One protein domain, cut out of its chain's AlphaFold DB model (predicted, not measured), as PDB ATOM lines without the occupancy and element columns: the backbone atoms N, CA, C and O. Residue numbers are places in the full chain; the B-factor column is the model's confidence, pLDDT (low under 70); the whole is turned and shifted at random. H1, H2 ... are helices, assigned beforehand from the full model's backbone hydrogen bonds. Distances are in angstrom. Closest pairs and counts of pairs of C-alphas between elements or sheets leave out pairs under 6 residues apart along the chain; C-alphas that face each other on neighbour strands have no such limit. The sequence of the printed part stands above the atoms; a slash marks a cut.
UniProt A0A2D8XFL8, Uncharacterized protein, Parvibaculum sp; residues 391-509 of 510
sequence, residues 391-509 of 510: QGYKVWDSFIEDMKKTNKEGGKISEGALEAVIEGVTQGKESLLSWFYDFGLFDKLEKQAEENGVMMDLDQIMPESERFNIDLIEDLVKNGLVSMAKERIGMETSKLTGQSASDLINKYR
ATOM      1  N   GLN A 391     -35.508  47.930 -38.910       81.94
ATOM      2  CA  GLN A 391     -34.522  46.934 -39.312       81.94
ATOM      3  C   GLN A 391     -35.138  45.926 -40.286       81.94
ATOM      4  O   GLN A 391     -34.542  45.652 -41.325       81.94
ATOM      5  N   GLY A 392     -36.350  45.437 -39.999       85.88
ATOM      6  CA  GLY A 392     -37.106  44.593 -40.922       85.88
ATOM      7  C   GLY A 392     -37.375  45.298 -42.248       85.88
ATOM      8  O   GLY A 392     -37.136  44.722 -43.305       85.88
ATOM      9  N   TYR A 393     -37.771  46.573 -42.208       85.06
ATOM     10  CA  TYR A 393     -37.972  47.369 -43.421       85.06
ATOM     11  C   TYR A 393     -36.688  47.521 -44.256       85.06
ATOM     12  O   TYR A 393     -36.718  47.375 -45.474       85.06
ATOM     13  N   LYS A 394     -35.535  47.749 -43.615       85.12
ATOM     14  CA  LYS A 394     -34.240  47.845 -44.302       85.12
ATOM     15  C   LYS A 394     -33.833  46.524 -44.961       85.12
ATOM     16  O   LYS A 394     -33.335  46.537 -46.085       85.12
ATOM     17  N   VAL A 395     -34.036  45.398 -44.272       87.38
ATOM     18  CA  VAL A 395     -33.792  44.054 -44.825       87.38
ATOM     19  C   VAL A 395     -34.690  43.807 -46.036       87.38
ATOM     20  O   VAL A 395     -34.205  43.366 -47.075       87.38
ATOM     21  N   TRP A 396     -35.973  44.159 -45.930       89.62
ATOM     22  CA  TRP A 396     -36.931  44.063 -47.027       89.62
ATOM     23  C   TRP A 396     -36.517  44.894 -48.245       89.62
ATOM     24  O   TRP A 396     -36.437  44.356 -49.345       89.62
ATOM     25  N   ASP A 397     -36.215  46.182 -48.068       88.50
ATOM     26  CA  ASP A 397     -35.833  47.055 -49.184       88.50
ATOM     27  C   ASP A 397     -34.539  46.574 -49.863       88.50
ATOM     28  O   ASP A 397     -34.474  46.552 -51.091       88.50
ATOM     29  N   SER A 398     -33.545  46.115 -49.090       87.44
ATOM     30  CA  SER A 398     -32.324  45.510 -49.647       87.44
ATOM     31  C   SER A 398     -32.647  44.281 -50.494       87.44
ATOM     32  O   SER A 398     -32.184  44.177 -51.626       87.44
ATOM     33  N   PHE A 399     -33.485  43.381 -49.970       89.25
ATOM     34  CA  PHE A 399     -33.920  42.198 -50.699       89.25
ATOM     35  C   PHE A 399     -34.639  42.573 -52.002       89.25
ATOM     36  O   PHE A 399     -34.327  42.029 -53.056       89.25
ATOM     37  N   ILE A 400     -35.560  43.540 -51.974       89.69
ATOM     38  CA  ILE A 400     -36.279  43.986 -53.175       89.69
ATOM     39  C   ILE A 400     -35.323  44.541 -54.242       89.69
ATOM     40  O   ILE A 400     -35.517  44.255 -55.425       89.69
ATOM     41  N   GLU A 401     -34.306  45.317 -53.862       89.88
ATOM     42  CA  GLU A 401     -33.314  45.837 -54.814       89.88
ATOM     43  C   GLU A 401     -32.446  44.728 -55.426       89.88
ATOM     44  O   GLU A 401     -32.239  44.719 -56.644       89.88
ATOM     45  N   ASP A 402     -32.027  43.745 -54.626       87.94
ATOM     46  CA  ASP A 402     -31.305  42.572 -55.128       87.94
ATOM     47  C   ASP A 402     -32.162  41.790 -56.136       87.94
ATOM     48  O   ASP A 402     -31.715  41.487 -57.245       87.94
ATOM     49  N   MET A 403     -33.440  41.562 -55.819       85.75
ATOM     50  CA  MET A 403     -34.358  40.843 -56.706       85.75
ATOM     51  C   MET A 403     -34.683  41.615 -57.988       85.75
ATOM     52  O   MET A 403     -34.784  41.012 -59.058       85.75
ATOM     53  N   LYS A 404     -34.796  42.949 -57.928       86.38
ATOM     54  CA  LYS A 404     -34.911  43.801 -59.127       86.38
ATOM     55  C   LYS A 404     -33.708  43.641 -60.047       86.38
ATOM     56  O   LYS A 404     -33.882  43.577 -61.266       86.38
ATOM     57  N   LYS A 405     -32.497  43.599 -59.486       86.38
ATOM     58  CA  LYS A 405     -31.269  43.396 -60.259       86.38
ATOM     59  C   LYS A 405     -31.263  42.015 -60.912       86.38
ATOM     60  O   LYS A 405     -31.093  41.935 -62.126       86.38
ATOM     61  N   THR A 406     -31.564  40.962 -60.151       82.69
ATOM     62  CA  THR A 406     -31.678  39.594 -60.681       82.69
ATOM     63  C   THR A 406     -32.711  39.492 -61.807       82.69
ATOM     64  O   THR A 406     -32.428  38.869 -62.827       82.69
ATOM     65  N   ASN A 407     -33.874  40.145 -61.677       80.69
ATOM     66  CA  ASN A 407     -34.906  40.141 -62.721       80.69
ATOM     67  C   ASN A 407     -34.421  40.809 -64.018       80.69
ATOM     68  O   ASN A 407     -34.620  40.282 -65.109       80.69
ATOM     69  N   LYS A 408     -33.743  41.963 -63.907       82.31
ATOM     70  CA  LYS A 408     -33.170  42.679 -65.062       82.31
ATOM     71  C   LYS A 408     -32.096  41.868 -65.781       82.31
ATOM     72  O   LYS A 408     -31.952  41.990 -66.993       82.31
ATOM     73  N   GLU A 409     -31.360  41.045 -65.044       84.62
ATOM     74  CA  GLU A 409     -30.333  40.144 -65.574       84.62
ATOM     75  C   GLU A 409     -30.925  38.838 -66.153       84.62
ATOM     76  O   GLU A 409     -30.180  37.966 -66.593       84.62
ATOM     77  N   GLY A 410     -32.259  38.693 -66.189       73.88
ATOM     78  CA  GLY A 410     -32.953  37.508 -66.710       73.88
ATOM     79  C   GLY A 410     -32.951  36.309 -65.755       73.88
ATOM     80  O   GLY A 410     -33.299  35.195 -66.152       73.88
ATOM     81  N   GLY A 411     -32.547  36.518 -64.500       74.06
ATOM     82  CA  GLY A 411     -32.552  35.501 -63.458       74.06
ATOM     83  C   GLY A 411     -33.963  35.185 -62.960       74.06
ATOM     84  O   GLY A 411     -34.846  36.043 -62.921       74.06
ATOM     85  N   LYS A 412     -34.183  33.935 -62.540       69.81
ATOM     86  CA  LYS A 412     -35.438  33.532 -61.893       69.81
ATOM     87  C   LYS A 412     -35.441  33.963 -60.435       69.81
ATOM     88  O   LYS A 412     -34.493  33.706 -59.699       69.81
ATOM     89  N   ILE A 413     -36.551  34.549 -60.013       71.00
ATOM     90  CA  ILE A 413     -36.779  34.929 -58.624       71.00
ATOM     91  C   ILE A 413     -37.332  33.731 -57.857       71.00
ATOM     92  O   ILE A 413     -38.314  33.120 -58.274       71.00
ATOM     93  N   SER A 414     -36.687  33.397 -56.739       78.00
ATOM     94  CA  SER A 414     -37.119  32.318 -55.849       78.00
ATOM     95  C   SER A 414     -38.281  32.772 -54.961       78.00
ATOM     96  O   SER A 414     -38.111  33.660 -54.125       78.00
ATOM     97  N   GLU A 415     -39.444  32.131 -55.109       78.62
ATOM     98  CA  GLU A 415     -40.614  32.363 -54.246       78.62
ATOM     99  C   GLU A 415     -40.324  31.983 -52.789       78.62
ATOM    100  O   GLU A 415     -40.631  32.754 -51.889       78.62
ATOM    101  N   GLY A 416     -39.610  30.876 -52.549       81.44
ATOM    102  CA  GLY A 416     -39.218  30.476 -51.194       81.44
ATOM    103  C   GLY A 416     -38.257  31.460 -50.515       81.44
ATOM    104  O   GLY A 416     -38.278  31.603 -49.297       81.44
ATOM    105  N   ALA A 417     -37.435  32.187 -51.284       83.12
ATOM    106  CA  ALA A 417     -36.592  33.249 -50.726       83.12
ATOM    107  C   ALA A 417     -37.424  34.480 -50.331       83.12
ATOM    108  O   ALA A 417     -37.183  35.066 -49.279       83.12
ATOM    109  N   LEU A 418     -38.418  34.844 -51.152       85.31
ATOM    110  CA  LEU A 418     -39.372  35.905 -50.829       85.31
ATOM    111  C   LEU A 418     -40.168  35.557 -49.565       85.31
ATOM    112  O   LEU A 418     -40.260  36.387 -48.667       85.31
ATOM    113  N   GLU A 419     -40.689  34.333 -49.465       87.50
ATOM    114  CA  GLU A 419     -41.410  33.851 -48.281       87.50
ATOM    115  C   GLU A 419     -40.535  33.891 -47.025       87.50
ATOM    116  O   GLU A 419     -40.940  34.478 -46.024       87.50
ATOM    117  N   ALA A 420     -39.305  33.370 -47.090       86.62
ATOM    118  CA  ALA A 420     -38.384  33.375 -45.954       86.62
ATOM    119  C   ALA A 420     -38.053  34.796 -45.464       86.62
ATOM    120  O   ALA A 420     -37.981  35.041 -44.258       86.62
ATOM    121  N   VAL A 421     -37.877  35.755 -46.383       90.50
ATOM    122  CA  VAL A 421     -37.664  37.159 -46.007       90.50
ATOM    123  C   VAL A 421     -38.924  37.751 -45.385       90.50
ATOM    124  O   VAL A 421     -38.809  38.422 -44.363       90.50
ATOM    125  N   ILE A 422     -40.114  37.487 -45.938       91.25
ATOM    126  CA  ILE A 422     -41.385  37.947 -45.357       91.25
ATOM    127  C   ILE A 422     -41.538  37.418 -43.931       91.25
ATOM    128  O   ILE A 422     -41.789  38.205 -43.019       91.25
ATOM    129  N   GLU A 423     -41.345  36.118 -43.708       91.50
ATOM    130  CA  GLU A 423     -41.422  35.514 -42.375       91.50
ATOM    131  C   GLU A 423     -40.406  36.132 -41.409       91.50
ATOM    132  O   GLU A 423     -40.756  36.483 -40.283       91.50
ATOM    133  N   GLY A 424     -39.170  36.349 -41.867       89.00
ATOM    134  CA  GLY A 424     -38.123  36.972 -41.062       89.00
ATOM    135  C   GLY A 424     -38.449  38.415 -40.674       89.00
ATOM    136  O   GLY A 424     -38.318  38.793 -39.510       89.00
ATOM    137  N   VAL A 425     -38.914  39.237 -41.622       89.88
ATOM    138  CA  VAL A 425     -39.217  40.650 -41.343       89.88
ATOM    139  C   VAL A 425     -40.531  40.839 -40.601       89.88
ATOM    140  O   VAL A 425     -40.698  41.890 -39.995       89.88
ATOM    141  N   THR A 426     -41.437  39.859 -40.605       90.88
ATOM    142  CA  THR A 426     -42.734  39.902 -39.902       90.88
ATOM    143  C   THR A 426     -42.738  39.117 -38.588       90.88
ATOM    144  O   THR A 426     -43.788  38.918 -37.986       90.88
ATOM    145  N   GLN A 427     -41.574  38.696 -38.093       89.44
ATOM    146  CA  GLN A 427     -41.495  37.869 -36.895       89.44
ATOM    147  C   GLN A 427     -42.022  38.594 -35.641       89.44
ATOM    148  O   GLN A 427     -41.447  39.578 -35.173       89.44
ATOM    149  N   GLY A 428     -43.098  38.057 -35.061       88.25
ATOM    150  CA  GLY A 428     -43.699  38.533 -33.814       88.25
ATOM    151  C   GLY A 428     -44.770  39.616 -33.993       88.25
ATOM    152  O   GLY A 428     -44.817  40.344 -34.983       88.25
ATOM    153  N   LYS A 429     -45.644  39.739 -32.984       88.69
ATOM    154  CA  LYS A 429     -46.826  40.619 -33.010       88.69
ATOM    155  C   LYS A 429     -46.485  42.085 -33.299       88.69
ATOM    156  O   LYS A 429     -47.135  42.710 -34.125       88.69
ATOM    157  N   GLU A 430     -45.492  42.643 -32.614       87.44
ATOM    158  CA  GLU A 430     -45.113  44.058 -32.758       87.44
ATOM    159  C   GLU A 430     -44.585  44.358 -34.165       87.44
ATOM    160  O   GLU A 430     -44.933  45.373 -34.764       87.44
ATOM    161  N   SER A 431     -43.811  43.427 -34.729       88.38
ATOM    162  CA  SER A 431     -43.331  43.524 -36.102       88.38
ATOM    163  C   SER A 431     -44.485  43.514 -37.107       88.38
ATOM    164  O   SER A 431     -44.566  44.407 -37.949       88.38
ATOM    165  N   LEU A 432     -45.415  42.557 -36.979       89.81
ATOM    166  CA  LEU A 432     -46.618  42.473 -37.814       89.81
ATOM    167  C   LEU A 432     -47.432  43.764 -37.782       89.81
ATOM    168  O   LEU A 432     -47.774  44.315 -38.826       89.81
ATOM    169  N   LEU A 433     -47.710  44.265 -36.581       87.94
ATOM    170  CA  LEU A 433     -48.469  45.493 -36.401       87.94
ATOM    171  C   LEU A 433     -47.724  46.705 -36.970       87.94
ATOM    172  O   LEU A 433     -48.347  47.555 -37.604       87.94
ATOM    173  N   SER A 434     -46.399  46.778 -36.812       86.81
ATOM    174  CA  SER A 434     -45.616  47.850 -37.422       86.81
ATOM    175  C   SER A 434     -45.669  47.795 -38.949       86.81
ATOM    176  O   SER A 434     -45.925  48.813 -39.588       86.81
ATOM    177  N   TRP A 435     -45.519  46.612 -39.549       87.06
ATOM    178  CA  TRP A 435     -45.685  46.426 -40.992       87.06
ATOM    179  C   TRP A 435     -47.053  46.877 -41.485       87.06
ATOM    180  O   TRP A 435     -47.141  47.633 -42.456       87.06
ATOM    181  N   PHE A 436     -48.105  46.461 -40.788       86.69
ATOM    182  CA  PHE A 436     -49.473  46.795 -41.147       86.69
ATOM    183  C   PHE A 436     -49.737  48.306 -41.094       86.69
ATOM    184  O   PHE A 436     -50.249  48.882 -42.054       86.69
ATOM    185  N   TYR A 437     -49.351  48.966 -39.998       82.44
ATOM    186  CA  TYR A 437     -49.752  50.344 -39.711       82.44
ATOM    187  C   TYR A 437     -48.755  51.423 -40.156       82.44
ATOM    188  O   TYR A 437     -49.168  52.548 -40.440       82.44
ATOM    189  N   ASP A 438     -47.453  51.136 -40.204       77.44
ATOM    190  CA  ASP A 438     -46.425  52.156 -40.470       77.44
ATOM    191  C   ASP A 438     -45.991  52.227 -41.929       77.44
ATOM    192  O   ASP A 438     -45.582  53.293 -42.393       77.44
ATOM    193  N   PHE A 439     -46.083  51.112 -42.650       76.12
ATOM    194  CA  PHE A 439     -45.533  50.978 -44.000       76.12
ATOM    195  C   PHE A 439     -46.619  50.964 -45.086       76.12
ATOM    196  O   PHE A 439     -46.437  50.396 -46.161       76.12
ATOM    197  N   GLY A 440     -47.745  51.636 -44.811       69.94
ATOM    198  CA  GLY A 440     -48.798  51.950 -45.785       69.94
ATOM    199  C   GLY A 440     -49.661  50.764 -46.218       69.94
ATOM    200  O   GLY A 440     -50.434  50.897 -47.164       69.94
ATOM    201  N   LEU A 441     -49.535  49.603 -45.563       79.19
ATOM    202  CA  LEU A 441     -50.362  48.431 -45.853       79.19
ATOM    203  C   LEU A 441     -51.823  48.668 -45.467       79.19
ATOM    204  O   LEU A 441     -52.702  48.426 -46.288       79.19
ATOM    205  N   PHE A 442     -52.073  49.200 -44.270       79.56
ATOM    206  CA  PHE A 442     -53.411  49.596 -43.835       79.56
ATOM    207  C   PHE A 442     -54.054  50.590 -44.813       79.56
ATOM    208  O   PHE A 442     -55.121  50.304 -45.340       79.56
ATOM    209  N   ASP A 443     -53.369  51.692 -45.138       73.19
ATOM    210  CA  ASP A 443     -53.895  52.739 -46.028       73.19
ATOM    211  C   ASP A 443     -54.239  52.189 -47.427       73.19
ATOM    212  O   ASP A 443     -55.238  52.568 -48.039       73.19
ATOM    213  N   LYS A 444     -53.425  51.257 -47.948       72.00
ATOM    214  CA  LYS A 444     -53.705  50.570 -49.219       72.00
ATOM    215  C   LYS A 444     -54.956  49.699 -49.133       72.00
ATOM    216  O   LYS A 444     -55.740  49.691 -50.079       72.00
ATOM    217  N   LEU A 445     -55.127  48.962 -48.036       73.19
ATOM    218  CA  LEU A 445     -56.293  48.104 -47.818       73.19
ATOM    219  C   LEU A 445     -57.567  48.924 -47.638       73.19
ATOM    220  O   LEU A 445     -58.582  48.590 -48.238       73.19
ATOM    221  N   GLU A 446     -57.495  50.008 -46.868       70.44
ATOM    222  CA  GLU A 446     -58.601  50.936 -46.650       70.44
ATOM    223  C   GLU A 446     -59.054  51.542 -47.980       70.44
ATOM    224  O   GLU A 446     -60.216  51.402 -48.357       70.44
ATOM    225  N   LYS A 447     -58.111  52.070 -48.770       74.69
ATOM    226  CA  LYS A 447     -58.395  52.598 -50.108       74.69
ATOM    227  C   LYS A 447     -59.005  51.544 -51.041       74.69
ATOM    228  O   LYS A 447     -59.961  51.835 -51.754       74.69
ATOM    229  N   GLN A 448     -58.484  50.314 -51.041       69.25
ATOM    230  CA  GLN A 448     -59.051  49.222 -51.841       69.25
ATOM    231  C   GLN A 448     -60.463  48.841 -51.391       69.25
ATOM    232  O   GLN A 448     -61.302  48.498 -52.224       69.25
ATOM    233  N   ALA A 449     -60.742  48.860 -50.090       67.56
ATOM    234  CA  ALA A 449     -62.070  48.578 -49.569       67.56
ATOM    235  C   ALA A 449     -63.060  49.666 -50.016       67.56
ATOM    236  O   ALA A 449     -64.110  49.338 -50.575       67.56
ATOM    237  N   GLU A 450     -62.675  50.941 -49.888       72.19
ATOM    238  CA  GLU A 450     -63.453  52.094 -50.354       72.19
ATOM    239  C   GLU A 450     -63.767  52.020 -51.854       72.19
ATOM    240  O   GLU A 450     -64.929  52.131 -52.246       72.19
ATOM    241  N   GLU A 451     -62.757  51.771 -52.695       76.50
ATOM    242  CA  GLU A 451     -62.914  51.643 -54.153       76.50
ATOM    243  C   GLU A 451     -63.876  50.508 -54.545       76.50
ATOM    244  O   GLU A 451     -64.585  50.609 -55.547       76.50
ATOM    245  N   ASN A 452     -63.949  49.453 -53.731       71.94
ATOM    246  CA  ASN A 452     -64.837  48.310 -53.940       71.94
ATOM    247  C   ASN A 452     -66.212  48.461 -53.263       71.94
ATOM    248  O   ASN A 452     -67.028  47.537 -53.316       71.94
ATOM    249  N   GLY A 453     -66.490  49.596 -52.611       72.44
ATOM    250  CA  GLY A 453     -67.730  49.817 -51.861       72.44
ATOM    251  C   GLY A 453     -67.878  48.902 -50.639       72.44
ATOM    252  O   GLY A 453     -68.998  48.610 -50.209       72.44
ATOM    253  N   VAL A 454     -66.761  48.414 -50.096       70.06
ATOM    254  CA  VAL A 454     -66.707  47.543 -48.922       70.06
ATOM    255  C   VAL A 454     -66.190  48.343 -47.732       70.06
ATOM    256  O   VAL A 454     -65.159  48.995 -47.809       70.06
ATOM    257  N   MET A 455     -66.889  48.266 -46.601       65.62
ATOM    258  CA  MET A 455     -66.390  48.819 -45.341       65.62
ATOM    259  C   MET A 455     -65.525  47.769 -44.645       65.62
ATOM    260  O   MET A 455     -65.975  46.635 -44.454       65.62
ATOM    261  N   MET A 456     -64.303  48.138 -44.260       68.94
ATOM    262  CA  MET A 456     -63.477  47.293 -43.397       68.94
ATOM    263  C   MET A 456     -64.071  47.238 -41.989       68.94
ATOM    264  O   MET A 456     -64.483  48.259 -41.437       68.94
ATOM    265  N   ASP A 457     -64.082  46.047 -41.390       72.88
ATOM    266  CA  ASP A 457     -64.409  45.890 -39.973       72.88
ATOM    267  C   ASP A 457     -63.203  46.329 -39.130       72.88
ATOM    268  O   ASP A 457     -62.284  45.547 -38.867       72.88
ATOM    269  N   LEU A 458     -63.189  47.610 -38.746       75.62
ATOM    270  CA  LEU A 458     -62.109  48.199 -37.954       75.62
ATOM    271  C   LEU A 458     -61.909  47.455 -36.621       75.62
ATOM    272  O   LEU A 458     -60.778  47.353 -36.148       75.62
ATOM    273  N   ASP A 459     -62.957  46.853 -36.053       75.31
ATOM    274  CA  ASP A 459     -62.861  46.116 -34.791       75.31
ATOM    275  C   ASP A 459     -61.975  44.869 -34.911       75.31
ATOM    276  O   ASP A 459     -61.410  44.422 -33.918       75.31
ATOM    277  N   GLN A 460     -61.828  44.274 -36.093       78.56
ATOM    278  CA  GLN A 460     -60.988  43.081 -36.248       78.56
ATOM    279  C   GLN A 460     -59.506  43.406 -36.424       78.56
ATOM    280  O   GLN A 460     -58.657  42.539 -36.223       78.56
ATOM    281  N   ILE A 461     -59.182  44.646 -36.781       77.44
ATOM    282  CA  ILE A 461     -57.818  45.056 -37.128       77.44
ATOM    283  C   ILE A 461     -57.208  46.005 -36.099       77.44
ATOM    284  O   ILE A 461     -55.985  46.062 -35.983       77.44
ATOM    285  N   MET A 462     -58.027  46.698 -35.308       78.75
ATOM    286  CA  MET A 462     -57.576  47.627 -34.270       78.75
ATOM    287  C   MET A 462     -57.123  46.863 -33.010       78.75
ATOM    288  O   MET A 462     -57.935  46.142 -32.432       78.75
ATOM    289  N   PRO A 463     -55.860  47.013 -32.553       77.44
ATOM    290  CA  PRO A 463     -55.301  46.254 -31.424       77.44
ATOM    291  C   PRO A 463     -56.063  46.384 -30.104       77.44
ATOM    292  O   PRO A 463     -55.915  45.536 -29.227       77.44
ATOM    293  N   GLU A 464     -56.819  47.465 -29.948       71.50
ATOM    294  CA  GLU A 464     -57.608  47.779 -28.760       71.50
ATOM    295  C   GLU A 464     -59.018  47.188 -28.731       71.50
ATOM    296  O   GLU A 464     -59.714  47.292 -27.721       71.50
ATOM    297  N   SER A 465     -59.449  46.572 -29.825       75.69
ATOM    298  CA  SER A 465     -60.763  45.955 -29.919       75.69
ATOM    299  C   SER A 465     -60.785  44.561 -29.289       75.69
ATOM    300  O   SER A 465     -59.864  43.763 -29.459       75.69
ATOM    301  N   GLU A 466     -61.897  44.209 -28.640       78.69
ATOM    302  CA  GLU A 466     -62.152  42.842 -28.161       78.69
ATOM    303  C   GLU A 466     -62.256  41.820 -29.305       78.69
ATOM    304  O   GLU A 466     -62.045  40.626 -29.094       78.69
ATOM    305  N   ARG A 467     -62.575  42.283 -30.521       79.94
ATOM    306  CA  ARG A 467     -62.646  41.459 -31.739       79.94
ATOM    307  C   ARG A 467     -61.321  41.427 -32.509       79.94
ATOM    308  O   ARG A 467     -61.291  40.848 -33.594       79.94
ATOM    309  N   PHE A 468     -60.252  42.023 -31.972       83.75
ATOM    310  CA  PHE A 468     -58.952  42.080 -32.632       83.75
ATOM    311  C   PHE A 468     -58.451  40.680 -33.009       83.75
ATOM    312  O   PHE A 468     -58.332  39.792 -32.161       83.75
ATOM    313  N   ASN A 469     -58.123  40.500 -34.286       86.50
ATOM    314  CA  ASN A 469     -57.695  39.232 -34.853       86.50
ATOM    315  C   ASN A 469     -56.284  39.369 -35.438       86.50
ATOM    316  O   ASN A 469     -56.093  39.889 -36.536       86.50
ATOM    317  N   ILE A 470     -55.282  38.887 -34.699       88.38
ATOM    318  CA  ILE A 470     -53.884  38.955 -35.136       88.38
ATOM    319  C   ILE A 470     -53.599  38.059 -36.347       88.38
ATOM    320  O   ILE A 470     -52.800  38.450 -37.192       88.38
ATOM    321  N   ASP A 471     -54.283  36.920 -36.476       90.56
ATOM    322  CA  ASP A 471     -54.094  35.992 -37.597       90.56
ATOM    323  C   ASP A 471     -54.571  36.636 -38.909       90.56
ATOM    324  O   ASP A 471     -53.922  36.527 -39.946       90.56
ATOM    325  N   LEU A 472     -55.666  37.406 -38.845       86.50
ATOM    326  CA  LEU A 472     -56.115  38.239 -39.963       86.50
ATOM    327  C   LEU A 472     -55.050  39.271 -40.359       86.50
ATOM    328  O   LEU A 472     -54.780  39.451 -41.546       86.50
ATOM    329  N   ILE A 473     -54.449  39.960 -39.385       87.69
ATOM    330  CA  ILE A 473     -53.375  40.923 -39.663       87.69
ATOM    331  C   ILE A 473     -52.176  40.225 -40.300       87.69
ATOM    332  O   ILE A 473     -51.617  40.749 -41.259       87.69
ATOM    333  N   GLU A 474     -51.793  39.051 -39.804       90.94
ATOM    334  CA  GLU A 474     -50.700  38.269 -40.373       90.94
ATOM    335  C   GLU A 474     -50.959  37.916 -41.840       90.94
ATOM    336  O   GLU A 474     -50.116  38.210 -42.693       90.94
ATOM    337  N   ASP A 475     -52.146  37.393 -42.155       87.75
ATOM    338  CA  ASP A 475     -52.564  37.099 -43.527       87.75
ATOM    339  C   ASP A 475     -52.503  38.354 -44.414       87.75
ATOM    340  O   ASP A 475     -51.949  38.325 -45.517       87.75
ATOM    341  N   LEU A 476     -53.054  39.478 -43.945       85.19
ATOM    342  CA  LEU A 476     -53.080  40.735 -44.697       85.19
ATOM    343  C   LEU A 476     -51.672  41.296 -44.929       85.19
ATOM    344  O   LEU A 476     -51.367  41.755 -46.030       85.19
ATOM    345  N   VAL A 477     -50.801  41.234 -43.920       89.50
ATOM    346  CA  VAL A 477     -49.422  41.721 -44.019       89.50
ATOM    347  C   VAL A 477     -48.613  40.864 -44.980       89.50
ATOM    348  O   VAL A 477     -47.983  41.410 -45.888       89.50
ATOM    349  N   LYS A 478     -48.652  39.535 -44.837       89.75
ATOM    350  CA  LYS A 478     -47.898  38.624 -45.710       89.75
ATOM    351  C   LYS A 478     -48.333  38.768 -47.168       89.75
ATOM    352  O   LYS A 478     -47.487  38.961 -48.041       89.75
ATOM    353  N   ASN A 479     -49.640  38.777 -47.436       83.94
ATOM    354  CA  ASN A 479     -50.157  38.963 -48.795       83.94
ATOM    355  C   ASN A 479     -49.860  40.367 -49.345       83.94
ATOM    356  O   ASN A 479     -49.516  40.517 -50.520       83.94
ATOM    357  N   GLY A 480     -49.933  41.395 -48.497       84.62
ATOM    358  CA  GLY A 480     -49.561  42.760 -48.852       84.62
ATOM    359  C   GLY A 480     -48.091  42.881 -49.258       84.62
ATOM    360  O   GLY A 480     -47.785  43.489 -50.286       84.62
ATOM    361  N   LEU A 481     -47.179  42.257 -48.508       87.06
ATOM    362  CA  LEU A 481     -45.746  42.232 -48.817       87.06
ATOM    363  C   LEU A 481     -45.456  41.492 -50.125       87.06
ATOM    364  O   LEU A 481     -44.729  42.016 -50.968       87.06
ATOM    365  N   VAL A 482     -46.094  40.340 -50.351       86.06
ATOM    366  CA  VAL A 482     -46.030  39.636 -51.640       86.06
ATOM    367  C   VAL A 482     -46.485  40.551 -52.781       86.06
ATOM    368  O   VAL A 482     -45.780  40.687 -53.780       86.06
ATOM    369  N   SER A 483     -47.637  41.214 -52.645       81.56
ATOM    370  CA  SER A 483     -48.151  42.120 -53.679       81.56
ATOM    371  C   SER A 483     -47.195  43.283 -53.954       81.56
ATOM    372  O   SER A 483     -46.955  43.621 -55.113       81.56
ATOM    373  N   MET A 484     -46.611  43.874 -52.908       83.81
ATOM    374  CA  MET A 484     -45.619  44.941 -53.053       83.81
ATOM    375  C   MET A 484     -44.342  44.456 -53.735       83.81
ATOM    376  O   MET A 484     -43.769  45.194 -54.535       83.81
ATOM    377  N   ALA A 485     -43.899  43.227 -53.462       84.88
ATOM    378  CA  ALA A 485     -42.766  42.635 -54.158       84.88
ATOM    379  C   ALA A 485     -43.057  42.472 -55.657       84.88
ATOM    380  O   ALA A 485     -42.233  42.871 -56.477       84.88
ATOM    381  N   LYS A 486     -44.250  41.978 -56.027       79.38
ATOM    382  CA  LYS A 486     -44.661  41.845 -57.438       79.38
ATOM    383  C   LYS A 486     -44.623  43.184 -58.171       79.38
ATOM    384  O   LYS A 486     -44.015  43.276 -59.234       79.38
ATOM    385  N   GLU A 487     -45.221  44.211 -57.569       82.06
ATOM    386  CA  GLU A 487     -45.268  45.571 -58.113       82.06
ATOM    387  C   GLU A 487     -43.860  46.164 -58.267       82.06
ATOM    388  O   GLU A 487     -43.497  46.659 -59.331       82.06
ATOM    389  N   ARG A 488     -43.037  46.086 -57.214       84.50
ATOM    390  CA  ARG A 488     -41.712  46.718 -57.202       84.50
ATOM    391  C   ARG A 488     -40.701  45.992 -58.082       84.50
ATOM    392  O   ARG A 488     -39.850  46.651 -58.668       84.50
ATOM    393  N   ILE A 489     -40.753  44.665 -58.161       80.75
ATOM    394  CA  ILE A 489     -39.787  43.873 -58.933       80.75
ATOM    395  C   ILE A 489     -40.229  43.712 -60.401       80.75
ATOM    396  O   ILE A 489     -39.397  43.428 -61.265       80.75
ATOM    397  N   GLY A 490     -41.512  43.934 -60.704       68.62
ATOM    398  CA  GLY A 490     -42.088  43.694 -62.030       68.62
ATOM    399  C   GLY A 490     -42.280  42.203 -62.318       68.62
ATOM    400  O   GLY A 490     -42.041  41.753 -63.435       68.62
ATOM    401  N   MET A 491     -42.636  41.418 -61.299       63.66
ATOM    402  CA  MET A 491     -42.845  39.976 -61.445       63.66
ATOM    403  C   MET A 491     -44.271  39.630 -61.878       63.66
ATOM    404  O   MET A 491     -45.219  39.905 -61.143       63.66
ATOM    405  N   GLU A 492     -44.409  38.844 -62.948       53.94
ATOM    406  CA  GLU A 492     -45.536  37.915 -63.097       53.94
ATOM    407  C   GLU A 492     -45.211  36.616 -62.331       53.94
ATOM    408  O   GLU A 492     -44.725  35.634 -62.891       53.94
ATOM    409  N   THR A 493     -45.418  36.598 -61.009       47.62
ATOM    410  CA  THR A 493     -45.357  35.339 -60.234       47.62
ATOM    411  C   THR A 493     -46.558  34.481 -60.611       47.62
ATOM    412  O   THR A 493     -47.697  34.748 -60.213       47.62
ATOM    413  N   SER A 494     -46.312  33.450 -61.413       40.44
ATOM    414  CA  SER A 494     -47.332  32.474 -61.772       40.44
ATOM    415  C   SER A 494     -47.687  31.616 -60.549       40.44
ATOM    416  O   SER A 494     -46.974  30.691 -60.195       40.44
ATOM    417  N   LYS A 495     -48.845  31.914 -59.944       40.72
ATOM    418  CA  LYS A 495     -49.529  31.119 -58.901       40.72
ATOM    419  C   LYS A 495     -48.920  31.120 -57.488       40.72
ATOM    420  O   LYS A 495     -48.823  30.070 -56.865       40.72
ATOM    421  N   LEU A 496     -48.761  32.292 -56.879       40.31
ATOM    422  CA  LEU A 496     -49.119  32.377 -55.459       40.31
ATOM    423  C   LEU A 496     -50.646  32.413 -55.392       40.31
ATOM    424  O   LEU A 496     -51.265  33.399 -55.789       40.31
ATOM    425  N   THR A 497     -51.251  31.315 -54.944       43.97
ATOM    426  CA  THR A 497     -52.676  31.213 -54.588       43.97
ATOM    427  C   THR A 497     -52.952  32.011 -53.307       43.97
ATOM    428  O   THR A 497     -53.515  31.510 -52.342       43.97
ATOM    429  N   GLY A 498     -52.523  33.272 -53.274       44.53
ATOM    430  CA  GLY A 498     -52.886  34.209 -52.226       44.53
ATOM    431  C   GLY A 498     -54.274  34.732 -52.540       44.53
ATOM    432  O   GLY A 498     -54.473  35.341 -53.593       44.53
ATOM    433  N   GLN A 499     -55.236  34.472 -51.652       51.50
ATOM    434  CA  GLN A 499     -56.477  35.241 -51.622       51.50
ATOM    435  C   GLN A 499     -56.104  36.720 -51.732       51.50
ATOM    436  O   GLN A 499     -55.225  37.194 -51.009       51.50
ATOM    437  N   SER A 500     -56.715  37.433 -52.679       54.22
ATOM    438  CA  SER A 500     -56.460  38.862 -52.803       54.22
ATOM    439  C   SER A 500     -56.808  39.550 -51.479       54.22
ATOM    440  O   SER A 500     -57.642  39.062 -50.713       54.22
ATOM    441  N   ALA A 501     -56.195  40.698 -51.201       51.66
ATOM    442  CA  ALA A 501     -56.592  41.533 -50.070       51.66
ATOM    443  C   ALA A 501     -58.124  41.733 -50.016       51.66
ATOM    444  O   ALA A 501     -58.728  41.621 -48.951       51.66
ATOM    445  N   SER A 502     -58.763  41.907 -51.179       56.66
ATOM    446  CA  SER A 502     -60.220  41.947 -51.340       56.66
ATOM    447  C   SER A 502     -60.937  40.648 -50.950       56.66
ATOM    448  O   SER A 502     -61.985  40.704 -50.310       56.66
ATOM    449  N   ASP A 503     -60.392  39.476 -51.284       62.66
ATOM    450  CA  ASP A 503     -60.972  38.183 -50.889       62.66
ATOM    451  C   ASP A 503     -60.888  37.970 -49.375       62.66
ATOM    452  O   ASP A 503     -61.817  37.426 -48.780       62.66
ATOM    453  N   LEU A 504     -59.808  38.430 -48.738       59.44
ATOM    454  CA  LEU A 504     -59.646  38.380 -47.283       59.44
ATOM    455  C   LEU A 504     -60.616  39.337 -46.588       59.44
ATOM    456  O   LEU A 504     -61.346  38.911 -45.695       59.44
ATOM    457  N   ILE A 505     -60.714  40.590 -47.043       59.09
ATOM    458  CA  ILE A 505     -61.694  41.554 -46.517       59.09
ATOM    459  C   ILE A 505     -63.119  40.979 -46.618       59.09
ATOM    460  O   ILE A 505     -63.884  41.032 -45.656       59.09
ATOM    461  N   ASN A 506     -63.466  40.346 -47.744       63.06
ATOM    462  CA  ASN A 506     -64.774  39.714 -47.930       63.06
ATOM    463  C   ASN A 506     -64.975  38.447 -47.081       63.06
ATOM    464  O   ASN A 506     -66.081  38.210 -46.599       63.06
ATOM    465  N   LYS A 507     -63.931  37.638 -46.870       63.03
ATOM    466  CA  LYS A 507     -63.973  36.415 -46.049       63.03
ATOM    467  C   LYS A 507     -64.238  36.709 -44.573       63.03
ATOM    468  O   LYS A 507     -64.931  35.933 -43.916       63.03
ATOM    469  N   TYR A 508     -63.687  37.806 -44.058       56.69
ATOM    470  CA  TYR A 508     -63.774  38.167 -42.641       56.69
ATOM    471  C   TYR A 508     -64.886  39.180 -42.321       56.69
ATOM    472  O   TYR A 508     -65.104  39.521 -41.158       56.69
ATOM    473  N   ARG A 509     -65.669  39.571 -43.335       54.62
ATOM    474  CA  ARG A 509     -66.920  40.323 -43.200       54.62
ATOM    475  C   ARG A 509     -67.955  39.498 -42.416       54.62
ATOM    476  O   ARG A 509     -68.677  38.689 -43.001       54.62
TER     477      ARG A 509
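What this domain is: This is residues 391 to 509 of the 510 residues of an uncharacterized protein of Parvibaculum sp (UniProt A0A2D8XFL8). One long helix, H6, runs through the middle of an elongated domain and is the core on which five other helices pack. The helical hairpin of H1 and H2 packs on H6 from its middle to its last residues, H3 crosses its first part, H5 packs near its beginning, and H7 folds back along its middle, while H4 crosses H7 and meets H3 at a corner. The printed part has 119 residues with seven named helices, H1 to H7 in order along the chain, and no named strand; the class is all helix. The whole is compact, with a radius of gyration of the C-alphas of 14.8 A, and its C-alphas span 47 by 30 by 20 A along the three main axes.

Where its parts are: H6, the longest helix, holds residues 470 to 489 and measures 28.1 A from C-alpha 470 at (-53.884, 38.955, -35.136) to C-alpha 489 at (-39.787, 43.873, -58.933). H1 holds residues 391 to 408, 26.1 A long, and begins with C-alpha 391 at (-34.522, 46.934, -39.312). H2 is residues 415 to 425 and H4 is residues 441 to 451, each 15.4 A from first to last C-alpha. H3, residues 429 to 438, measures 13.7 A. H5, residues 458 to 461, measures 5.4 A. H7, residues 501 to 508, measures 10.9 A and ends with C-alpha 508 at (-63.774, 38.167, -42.641).

How they stand to each other: H6 is the hub, and its centre is 1.3 A from the mean of the C-alphas. With residues 485 to 489 alone it touches H1, which touches H6 with residues 400 to 407 alone; the closest C-alphas are those of Lys 404 and Ile 489, 4.9 A apart. H1 and H6 run the same way at a tilt of 36 degrees, only just steep. H6 touches H2 with residues 478 to 482 alone, closest at the C-alphas of Ile 422 and Lys 478, 6.6 A, at a steep tilt of 54 degrees. H1 and H2 are a helical hairpin at a shallow tilt of 18 degrees, opposite ways; H1 touches H2 with residues 392 to 399 alone, and the closest C-alphas are those of Gly 392 and Val 425, 4.5 A apart. H6 touches H3 with residues 470 to 477 alone, closest at the C-alphas of Phe 436 and Val 477, 5.8 A, at a steep tilt of 52 degrees. H6 touches H5 with residues 470 to 473 alone; the C-alphas of Ile 461 and Ile 473, the closest, are 6.6 A apart. H6 and H7 are a helical hairpin at a shallow tilt of 13 degrees, opposite ways; H6 touches H7 with residues 476 to 480 alone, and the closest C-alphas, those of Leu 476 and Ala 501, are 6.5 A apart. H4 touches H7 at 82 degrees, about perpendicular, with the C-alphas of Leu 445 and Ala 501 closest at 7.0 A. H3 and H4 touch only at the corner, and only just, with 3 pairs of C-alphas within 8 A; the closest are those of Phe 436 and Phe 442, 5.5 A apart. H4 and H6 are close but not clearly touching. H1 and H7 are apart, as are H4 and H5. In H1, H2, H3, H4, H6 and H7 every O i to N i+4 pair is within hydrogen-bond range; H5 is too short for such a pair.

The domain as a whole: The two C-alphas farthest apart are those of Glu 409 and Glu 466, 49.2 A. The printed part has no cut. The link from H6 to H7, 11 residues, is long; the links from H2 to H3 and from H3 to H4 are tight. The mean pLDDT of the printed part is 77.3, and 26 residues are under 70, among them residues 490 to 509.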